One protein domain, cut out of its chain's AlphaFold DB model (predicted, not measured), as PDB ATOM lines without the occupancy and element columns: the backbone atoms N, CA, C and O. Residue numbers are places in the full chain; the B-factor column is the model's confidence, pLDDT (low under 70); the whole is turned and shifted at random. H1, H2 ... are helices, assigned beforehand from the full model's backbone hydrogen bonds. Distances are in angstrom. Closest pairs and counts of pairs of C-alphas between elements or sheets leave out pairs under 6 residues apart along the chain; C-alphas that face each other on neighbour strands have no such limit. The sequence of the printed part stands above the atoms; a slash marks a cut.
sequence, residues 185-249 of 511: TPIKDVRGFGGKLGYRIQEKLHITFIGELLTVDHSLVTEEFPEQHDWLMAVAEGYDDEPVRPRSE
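Overview. This is residues 185 to 249 of the 511 residues of the protein "UmuC domain-containing protein" of Caenorhabditis japonica (UniProt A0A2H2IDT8). Four short helices make a small body, H2 packed crosswise on H4; a tail, residues 242 to 249, sticks out. The printed part has 65 residues, under half, 32, in helices H1 to H4; the class is all helix. It is only just compact, close to loose, with a radius of gyration of the C-alphas of 12.7 A and spans of 41 by 19 by 18 A.

Arrangement. H1, residues 196 to 205, only just touches H3, residues 218 to 224, with 3 pairs of C-alphas within 8 A, the closest Lys 204 and Glu 224, 7.0 A. H2, residues 210 to 215, touches H4, residues 229 to 237; their closest C-alphas, 211 and 236, are 5.1 A apart. Every O i to N i+4 pair is within hydrogen-bond range in H1, H3 and H4; in H2 0 of 2, against 3 of 3 O i to N i+3 pairs.

Along the chain. Find C-alpha 196 at (-8.807, -19.815, -0.282); H1 runs 14.0 A from there. H4 ends at C-alpha 237, (-24.071, -17.580, -15.030).

Size, cuts and confidence. The printed part has no cut; residue 248 is under pLDDT 70.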
ATOM      1  N   THR A 185     -26.893 -17.716  -3.839       95.44
ATOM      2  CA  THR A 185     -25.980 -18.774  -3.387       95.44
ATOM      3  C   THR A 185     -24.690 -18.166  -2.827       95.44
ATOM      4  O   THR A 185     -23.959 -17.507  -3.574       95.44
ATOM      5  N   PRO A 186     -24.368 -18.365  -1.532       96.50
ATOM      6  CA  PRO A 186     -23.113 -17.890  -0.959       96.50
ATOM      7  C   PRO A 186     -21.913 -18.491  -1.691       96.50
ATOM      8  O   PRO A 186     -21.902 -19.684  -1.992       96.50
ATOM      9  N   ILE A 187     -20.860 -17.700  -1.909       96.50
ATOM     10  CA  ILE A 187     -19.677 -18.144  -2.670       96.50
ATOM     11  C   ILE A 187     -19.098 -19.454  -2.123       96.50
ATOM     12  O   ILE A 187     -18.808 -20.364  -2.888       96.50
ATOM     13  N   LYS A 188     -18.998 -19.595  -0.797       94.75
ATOM     14  CA  LYS A 188     -18.457 -20.800  -0.145       94.75
ATOM     15  C   LYS A 188     -19.244 -22.092  -0.425       94.75
ATOM     16  O   LYS A 188     -18.687 -23.172  -0.235       94.75
ATOM     17  N   ASP A 189     -20.514 -21.981  -0.820       94.31
ATOM     18  CA  ASP A 189     -21.403 -23.122  -1.059       94.31
ATOM     19  C   ASP A 189     -21.292 -23.624  -2.511       94.31
ATOM     20  O   ASP A 189     -21.679 -24.755  -2.812       94.31
ATOM     21  N   VAL A 190     -20.693 -22.827  -3.403       94.44
ATOM     22  CA  VAL A 190     -20.345 -23.245  -4.763       94.44
ATOM     23  C   VAL A 190     -19.151 -24.201  -4.715       94.44
ATOM     24  O   VAL A 190     -18.141 -23.972  -4.035       94.44
ATOM     25  N   ARG A 191     -19.247 -25.305  -5.460       91.50
ATOM     26  CA  ARG A 191     -18.182 -26.309  -5.551       91.50
ATOM     27  C   ARG A 191     -16.879 -25.655  -6.030       91.50
ATOM     28  O   ARG A 191     -16.850 -25.004  -7.061       91.50
ATOM     29  N   GLY A 192     -15.793 -25.858  -5.282       89.31
ATOM     30  CA  GLY A 192     -14.481 -25.260  -5.572       89.31
ATOM     31  C   GLY A 192     -14.218 -23.920  -4.873       89.31
ATOM     32  O   GLY A 192     -13.061 -23.512  -4.766       89.31
ATOM     33  N   PHE A 193     -15.243 -23.278  -4.300       94.19
ATOM     34  CA  PHE A 193     -15.127 -21.970  -3.645       94.19
ATOM     35  C   PHE A 193     -15.198 -22.001  -2.115       94.19
ATOM     36  O   PHE A 193     -14.980 -20.980  -1.474       94.19
ATOM     37  N   GLY A 194     -15.353 -23.165  -1.483       92.31
ATOM     38  CA  GLY A 194     -15.295 -23.298  -0.015       92.31
ATOM     39  C   GLY A 194     -13.910 -23.076   0.626       92.31
ATOM     40  O   GLY A 194     -13.727 -23.374   1.804       92.31
ATOM     41  N   GLY A 195     -12.909 -22.620  -0.135       92.81
ATOM     42  CA  GLY A 195     -11.517 -22.487   0.302       92.81
ATOM     43  C   GLY A 195     -10.911 -21.113   0.013       92.81
ATOM     44  O   GLY A 195     -11.609 -20.115  -0.131       92.81
ATOM     45  N   LYS A 196      -9.576 -21.064  -0.099       92.94
ATOM     46  CA  LYS A 196      -8.807 -19.815  -0.282       92.94
ATOM     47  C   LYS A 196      -9.283 -18.968  -1.463       92.94
ATOM     48  O   LYS A 196      -9.298 -17.750  -1.351       92.94
ATOM     49  N   LEU A 197      -9.656 -19.609  -2.572       93.69
ATOM     50  CA  LEU A 197     -10.129 -18.905  -3.761       93.69
ATOM     51  C   LEU A 197     -11.431 -18.148  -3.485       93.69
ATOM     52  O   LEU A 197     -11.486 -16.954  -3.748       93.69
ATOM     53  N   GLY A 198     -12.434 -18.800  -2.887       95.62
ATOM     54  CA  GLY A 198     -13.687 -18.135  -2.529       95.62
ATOM     55  C   GLY A 198     -13.478 -16.998  -1.535       95.62
ATOM     56  O   GLY A 198     -14.004 -15.913  -1.750       95.62
ATOM     57  N   TYR A 199     -12.626 -17.186  -0.518       95.69
ATOM     58  CA  TYR A 199     -12.270 -16.093   0.394       95.69
ATOM     59  C   TYR A 199     -11.610 -14.915  -0.329       95.69
ATOM     60  O   TYR A 199     -11.959 -13.772  -0.054       95.69
ATOM     61  N   ARG A 200     -10.709 -15.180  -1.286       95.75
ATOM     62  CA  ARG A 200     -10.074 -14.135  -2.099       95.75
ATOM     63  C   ARG A 200     -11.095 -13.391  -2.960       95.75
ATOM     64  O   ARG A 200     -11.020 -12.175  -3.045       95.75
ATOM     65  N   ILE A 201     -12.054 -14.097  -3.567       96.38
ATOM     66  CA  ILE A 201     -13.150 -13.489  -4.343       96.38
ATOM     67  C   ILE A 201     -13.969 -12.552  -3.451       96.38
ATOM     68  O   ILE A 201     -14.155 -11.388  -3.793       96.38
ATOM     69  N   GLN A 202     -14.398 -13.030  -2.280       96.62
ATOM     70  CA  GLN A 202     -15.163 -12.220  -1.329       96.62
ATOM     71  C   GLN A 202     -14.380 -10.992  -0.845       96.62
ATOM     72  O   GLN A 202     -14.936  -9.901  -0.742       96.62
ATOM     73  N   GLU A 203     -13.088 -11.155  -0.553       96.44
ATOM     74  CA  GLU A 203     -12.227 -10.077  -0.062       96.44
ATOM     75  C   GLU A 203     -11.950  -9.019  -1.133       96.44
ATOM     76  O   GLU A 203     -12.087  -7.832  -0.849       96.44
ATOM     77  N   LYS A 204     -11.577  -9.440  -2.348       96.75
ATOM     78  CA  LYS A 204     -11.154  -8.538  -3.426       96.75
ATOM     79  C   LYS A 204     -12.308  -7.852  -4.140       96.75
ATOM     80  O   LYS A 204     -12.175  -6.697  -4.522       96.75
ATOM     81  N   LEU A 205     -13.431  -8.548  -4.305       96.44
ATOM     82  CA  LEU A 205     -14.589  -8.027  -5.038       96.44
ATOM     83  C   LEU A 205     -15.704  -7.525  -4.112       96.44
ATOM     84  O   LEU A 205     -16.677  -6.954  -4.588       96.44
ATOM     85  N   HIS A 206     -15.569  -7.718  -2.795       96.25
ATOM     86  CA  HIS A 206     -16.538  -7.285  -1.781       96.25
ATOM     87  C   HIS A 206     -17.960  -7.839  -1.975       96.25
ATOM     88  O   HIS A 206     -18.941  -7.177  -1.635       96.25
ATOM     89  N   ILE A 207     -18.065  -9.075  -2.466       96.88
ATOM     90  CA  ILE A 207     -19.331  -9.785  -2.699       96.88
ATOM     91  C   ILE A 207     -19.521 -10.955  -1.725       96.88
ATOM     92  O   ILE A 207     -18.565 -11.499  -1.167       96.88
ATOM     93  N   THR A 208     -20.772 -11.358  -1.519       96.81
ATOM     94  CA  THR A 208     -21.156 -12.477  -0.645       96.81
ATOM     95  C   THR A 208     -21.701 -13.659  -1.442       96.81
ATOM     96  O   THR A 208     -21.394 -14.816  -1.126       96.81
ATOM     97  N   PHE A 209     -22.484 -13.371  -2.476       97.38
ATOM     98  CA  PHE A 209     -23.159 -14.335  -3.328       97.38
ATOM     99  C   PHE A 209     -22.495 -14.404  -4.697       97.38
ATOM    100  O   PHE A 209     -22.002 -13.408  -5.220       97.38
ATOM    101  N   ILE A 210     -22.486 -15.591  -5.295       96.56
ATOM    102  CA  ILE A 210     -21.786 -15.793  -6.565       96.56
ATOM    103  C   ILE A 210     -22.437 -15.018  -7.716       96.56
ATOM    104  O   ILE A 210     -21.730 -14.473  -8.557       96.56
ATOM    105  N   GLY A 211     -23.767 -14.884  -7.724       95.38
ATOM    106  CA  GLY A 211     -24.464 -14.121  -8.759       95.38
ATOM    107  C   GLY A 211     -24.163 -12.616  -8.747       95.38
ATOM    108  O   GLY A 211     -24.361 -11.965  -9.770       95.38
ATOM    109  N   GLU A 212     -23.637 -12.060  -7.645       96.81
ATOM    110  CA  GLU A 212     -23.189 -10.657  -7.596       96.81
ATOM    111  C   GLU A 212     -22.001 -10.405  -8.527       96.81
ATOM    112  O   GLU A 212     -21.836  -9.283  -9.001       96.81
ATOM    113  N   LEU A 213     -21.218 -11.438  -8.859       95.94
ATOM    114  CA  LEU A 213     -20.095 -11.325  -9.786       95.94
ATOM    115  C   LEU A 213     -20.523 -10.757 -11.149       95.94
ATOM    116  O   LEU A 213     -19.793  -9.978 -11.747       95.94
ATOM    117  N   LEU A 214     -21.751 -11.055 -11.587       95.12
ATOM    118  CA  LEU A 214     -22.320 -10.545 -12.838       95.12
ATOM    119  C   LEU A 214     -22.639  -9.043 -12.809       95.12
ATOM    120  O   LEU A 214     -22.990  -8.469 -13.837       95.12
ATOM    121  N   THR A 215     -22.565  -8.418 -11.635       94.69
ATOM    122  CA  THR A 215     -22.772  -6.976 -11.435       94.69
ATOM    123  C   THR A 215     -21.479  -6.228 -11.116       94.69
ATOM    124  O   THR A 215     -21.474  -4.998 -11.113       94.69
ATOM    125  N   VAL A 216     -20.389  -6.957 -10.853       94.75
ATOM    126  CA  VAL A 216     -19.059  -6.380 -10.643       94.75
ATOM    127  C   VAL A 216     -18.512  -5.891 -11.983       94.75
ATOM    128  O   VAL A 216     -18.755  -6.492 -13.028       94.75
ATOM    129  N   ASP A 217     -17.764  -4.788 -11.955       94.50
ATOM    130  CA  ASP A 217     -17.070  -4.289 -13.140       94.50
ATOM    131  C   ASP A 217     -16.116  -5.365 -13.685       94.50
ATOM    132  O   ASP A 217     -15.215  -5.834 -12.983       94.50
ATOM    133  N   HIS A 218     -16.307  -5.744 -14.949       92.88
ATOM    134  CA  HIS A 218     -15.497  -6.759 -15.618       92.88
ATOM    135  C   HIS A 218     -13.997  -6.427 -15.577       92.88
ATOM    136  O   HIS A 218     -13.164  -7.330 -15.471       92.88
ATOM    137  N   SER A 219     -13.635  -5.140 -15.624       95.25
ATOM    138  CA  SER A 219     -12.237  -4.707 -15.532       95.25
ATOM    139  C   SER A 219     -11.609  -5.073 -14.186       95.25
ATOM    140  O   SER A 219     -10.500  -5.603 -14.163       95.25
ATOM    141  N   LEU A 220     -12.351  -4.915 -13.085       95.75
ATOM    142  CA  LEU A 220     -11.905  -5.291 -11.743       95.75
ATOM    143  C   LEU A 220     -11.751  -6.811 -11.601       95.75
ATOM    144  O   LEU A 220     -10.770  -7.283 -11.029       95.75
ATOM    145  N   VAL A 221     -12.695  -7.593 -12.144       96.12
ATOM    146  CA  VAL A 221     -12.591  -9.065 -12.135       96.12
ATOM    147  C   VAL A 221     -11.354  -9.513 -12.916       96.12
ATOM    148  O   VAL A 221     -10.619 -10.383 -12.454       96.12
ATOM    149  N   THR A 222     -11.090  -8.884 -14.063       96.19
ATOM    150  CA  THR A 222      -9.917  -9.180 -14.900       96.19
ATOM    151  C   THR A 222      -8.610  -8.795 -14.205       96.19
ATOM    152  O   THR A 222      -7.642  -9.546 -14.267       96.19
ATOM    153  N   GLU A 223      -8.566  -7.658 -13.508       96.50
ATOM    154  CA  GLU A 223      -7.380  -7.202 -12.774       96.50
ATOM    155  C   GLU A 223      -7.039  -8.127 -11.592       96.50
ATOM    156  O   GLU A 223      -5.887  -8.524 -11.417       96.50
ATOM    157  N   GLU A 224      -8.038  -8.513 -10.795       96.62
ATOM    158  CA  GLU A 224      -7.839  -9.335  -9.594       96.62
ATOM    159  C   GLU A 224      -7.703 -10.843  -9.905       96.62
ATOM    160  O   GLU A 224      -7.117 -11.605  -9.123       96.62
ATOM    161  N   PHE A 225      -8.238 -11.294 -11.047       95.88
ATOM    162  CA  PHE A 225      -8.263 -12.697 -11.481       95.88
ATOM    163  C   PHE A 225      -7.911 -12.856 -12.975       95.88
ATOM    164  O   PHE A 225      -8.693 -13.435 -13.734       95.88
ATOM    165  N   PRO A 226      -6.722 -12.417 -13.424       94.00
ATOM    166  CA  PRO A 226      -6.386 -12.330 -14.849       94.00
ATOM    167  C   PRO A 226      -6.462 -13.668 -15.588       94.00
ATOM    168  O   PRO A 226      -6.867 -13.706 -16.743       94.00
ATOM    169  N   GLU A 227      -6.148 -14.781 -14.927       93.06
ATOM    170  CA  GLU A 227      -6.199 -16.119 -15.533       93.06
ATOM    171  C   GLU A 227      -7.569 -16.802 -15.412       93.06
ATOM    172  O   GLU A 227      -7.817 -17.790 -16.097       93.06
ATOM    173  N   GLN A 228      -8.435 -16.343 -14.501       92.44
ATOM    174  CA  GLN A 228      -9.671 -17.049 -14.139       92.44
ATOM    175  C   GLN A 228     -10.952 -16.252 -14.411       92.44
ATOM    176  O   GLN A 228     -12.031 -16.804 -14.216       92.44
ATOM    177  N   HIS A 229     -10.866 -14.985 -14.824       94.06
ATOM    178  CA  HIS A 229     -12.016 -14.085 -14.949       94.06
ATOM    179  C   HIS A 229     -13.149 -14.659 -15.815       94.06
ATOM    180  O   HIS A 229     -14.278 -14.724 -15.333       94.06
ATOM    181  N   ASP A 230     -12.852 -15.170 -17.014       93.12
ATOM    182  CA  ASP A 230     -13.858 -15.778 -17.901       93.12
ATOM    183  C   ASP A 230     -14.578 -16.952 -17.234       93.12
ATOM    184  O   ASP A 230     -15.806 -17.046 -17.245       93.12
ATOM    185  N   TRP A 231     -13.813 -17.831 -16.583       94.56
ATOM    186  CA  TRP A 231     -14.364 -18.973 -15.864       94.56
ATOM    187  C   TRP A 231     -15.218 -18.543 -14.666       94.56
ATOM    188  O   TRP A 231     -16.283 -19.110 -14.438       94.56
ATOM    189  N   LEU A 232     -14.794 -17.523 -13.911       95.25
ATOM    190  CA  LEU A 232     -15.576 -16.995 -12.792       95.25
ATOM    191  C   LEU A 232     -16.923 -16.446 -13.277       95.25
ATOM    192  O   LEU A 232     -17.957 -16.753 -12.678       95.25
ATOM    193  N   MET A 233     -16.923 -15.680 -14.373       95.06
ATOM    194  CA  MET A 233     -18.145 -15.148 -14.979       95.06
ATOM    195  C   MET A 233     -19.059 -16.277 -15.463       95.06
ATOM    196  O   MET A 233     -20.243 -16.282 -15.125       95.06
ATOM    197  N   ALA A 234     -18.507 -17.279 -16.152       95.00
ATOM    198  CA  ALA A 234     -19.243 -18.463 -16.593       95.00
ATOM    199  C   ALA A 234     -19.907 -19.199 -15.414       95.00
ATOM    200  O   ALA A 234     -21.106 -19.483 -15.456       95.00
ATOM    201  N   VAL A 235     -19.170 -19.411 -14.318       94.88
ATOM    202  CA  VAL A 235     -19.684 -20.023 -13.083       94.88
ATOM    203  C   VAL A 235     -20.839 -19.218 -12.489       94.88
ATOM    204  O   VAL A 235     -21.838 -19.803 -12.072       94.88
ATOM    205  N   ALA A 236     -20.748 -17.886 -12.466       95.31
ATOM    206  CA  ALA A 236     -21.818 -17.034 -11.948       95.31
ATOM    207  C   ALA A 236     -23.078 -17.031 -12.833       95.31
ATOM    208  O   ALA A 236     -24.182 -16.811 -12.329       95.31
ATOM    209  N   GLU A 237     -22.942 -17.326 -14.127       95.19
ATOM    210  CA  GLU A 237     -24.071 -17.580 -15.030       95.19
ATOM    211  C   GLU A 237     -24.634 -19.005 -14.926       95.19
ATOM    212  O   GLU A 237     -25.739 -19.265 -15.400       95.19
ATOM    213  N   GLY A 238     -23.915 -19.909 -14.256       95.31
ATOM    214  CA  GLY A 238     -24.293 -21.305 -14.062       95.31
ATOM    215  C   GLY A 238     -23.594 -22.291 -14.986       95.31
ATOM    216  O   GLY A 238     -23.862 -23.488 -14.880       95.31
ATOM    217  N   TYR A 239     -22.696 -21.828 -15.855       95.31
ATOM    218  CA  TYR A 239     -21.913 -22.684 -16.738       95.31
ATOM    219  C   TYR A 239     -20.745 -23.333 -15.986       95.31
ATOM    220  O   TYR A 239     -19.993 -22.681 -15.265       95.31
ATOM    221  N   ASP A 240     -20.598 -24.638 -16.189       93.81
ATOM    222  CA  ASP A 240     -19.480 -25.455 -15.723       93.81
ATOM    223  C   ASP A 240     -19.306 -26.583 -16.742       93.81
ATOM    224  O   ASP A 240     -20.231 -27.371 -16.958       93.81
ATOM    225  N   ASP A 241     -18.156 -26.617 -17.408       92.12
ATOM    226  CA  ASP A 241     -17.823 -27.573 -18.463       92.12
ATOM    227  C   ASP A 241     -17.017 -28.772 -17.938       92.12
ATOM    228  O   ASP A 241     -16.558 -29.608 -18.722       92.12
ATOM    229  N   GLU A 242     -16.847 -28.902 -16.613       93.56
ATOM    230  CA  GLU A 242     -16.110 -30.019 -16.033       93.56
ATOM    231  C   GLU A 242     -16.810 -31.359 -16.354       93.56
ATOM    232  O   GLU A 242     -17.893 -31.638 -15.830       93.56
ATOM    233  N   PRO A 243     -16.178 -32.264 -17.130       95.06
ATOM    234  CA  PRO A 243     -16.830 -33.496 -17.556       95.06
ATOM    235  C   PRO A 243     -16.920 -34.496 -16.405       95.06
ATOM    236  O   PRO A 243     -16.021 -34.566 -15.554       95.06
ATOM    237  N   VAL A 244     -17.964 -35.327 -16.410       95.94
ATOM    238  CA  VAL A 244     -18.032 -36.520 -15.558       95.94
ATOM    239  C   VAL A 244     -17.063 -37.556 -16.115       95.94
ATOM    240  O   VAL A 244     -17.188 -38.003 -17.254       95.94
ATOM    241  N   ARG A 245     -16.045 -37.922 -15.334       90.69
ATOM    242  CA  ARG A 245     -14.996 -38.844 -15.800       90.69
ATOM    243  C   ARG A 245     -15.231 -40.249 -15.259       90.69
ATOM    244  O   ARG A 245     -15.306 -40.378 -14.037       90.69
ATOM    245  N   PRO A 246     -15.225 -41.302 -16.101       85.75
ATOM    246  CA  PRO A 246     -15.332 -42.675 -15.624       85.75
ATOM    247  C   PRO A 246     -14.165 -42.964 -14.677       85.75
ATOM    248  O   PRO A 246     -13.005 -43.055 -15.088       85.75
ATOM    249  N   ARG A 247     -14.464 -43.037 -13.380       74.31
ATOM    250  CA  ARG A 247     -13.481 -43.282 -12.322       74.31
ATOM    251  C   ARG A 247     -14.073 -44.254 -11.321       74.31
ATOM    252  O   ARG A 247     -14.842 -43.860 -10.449       74.31
ATOM    253  N   SER A 248     -13.673 -45.515 -11.436       67.38
ATOM    254  CA  SER A 248     -13.998 -46.571 -10.473       67.38
ATOM    255  C   SER A 248     -12.971 -46.654  -9.338       67.38
ATOM    256  O   SER A 248     -13.320 -46.960  -8.197       67.38
ATOM    257  N   GLU A 249     -11.706 -46.334  -9.620       74.75
ATOM    258  CA  GLU A 249     -10.591 -46.562  -8.702       74.75
ATOM    259  C   GLU A 249      -9.971 -45.260  -8.172       74.75
ATOM    260  O   GLU A 249      -9.847 -44.256  -8.877       74.75
TER     261      GLU A 249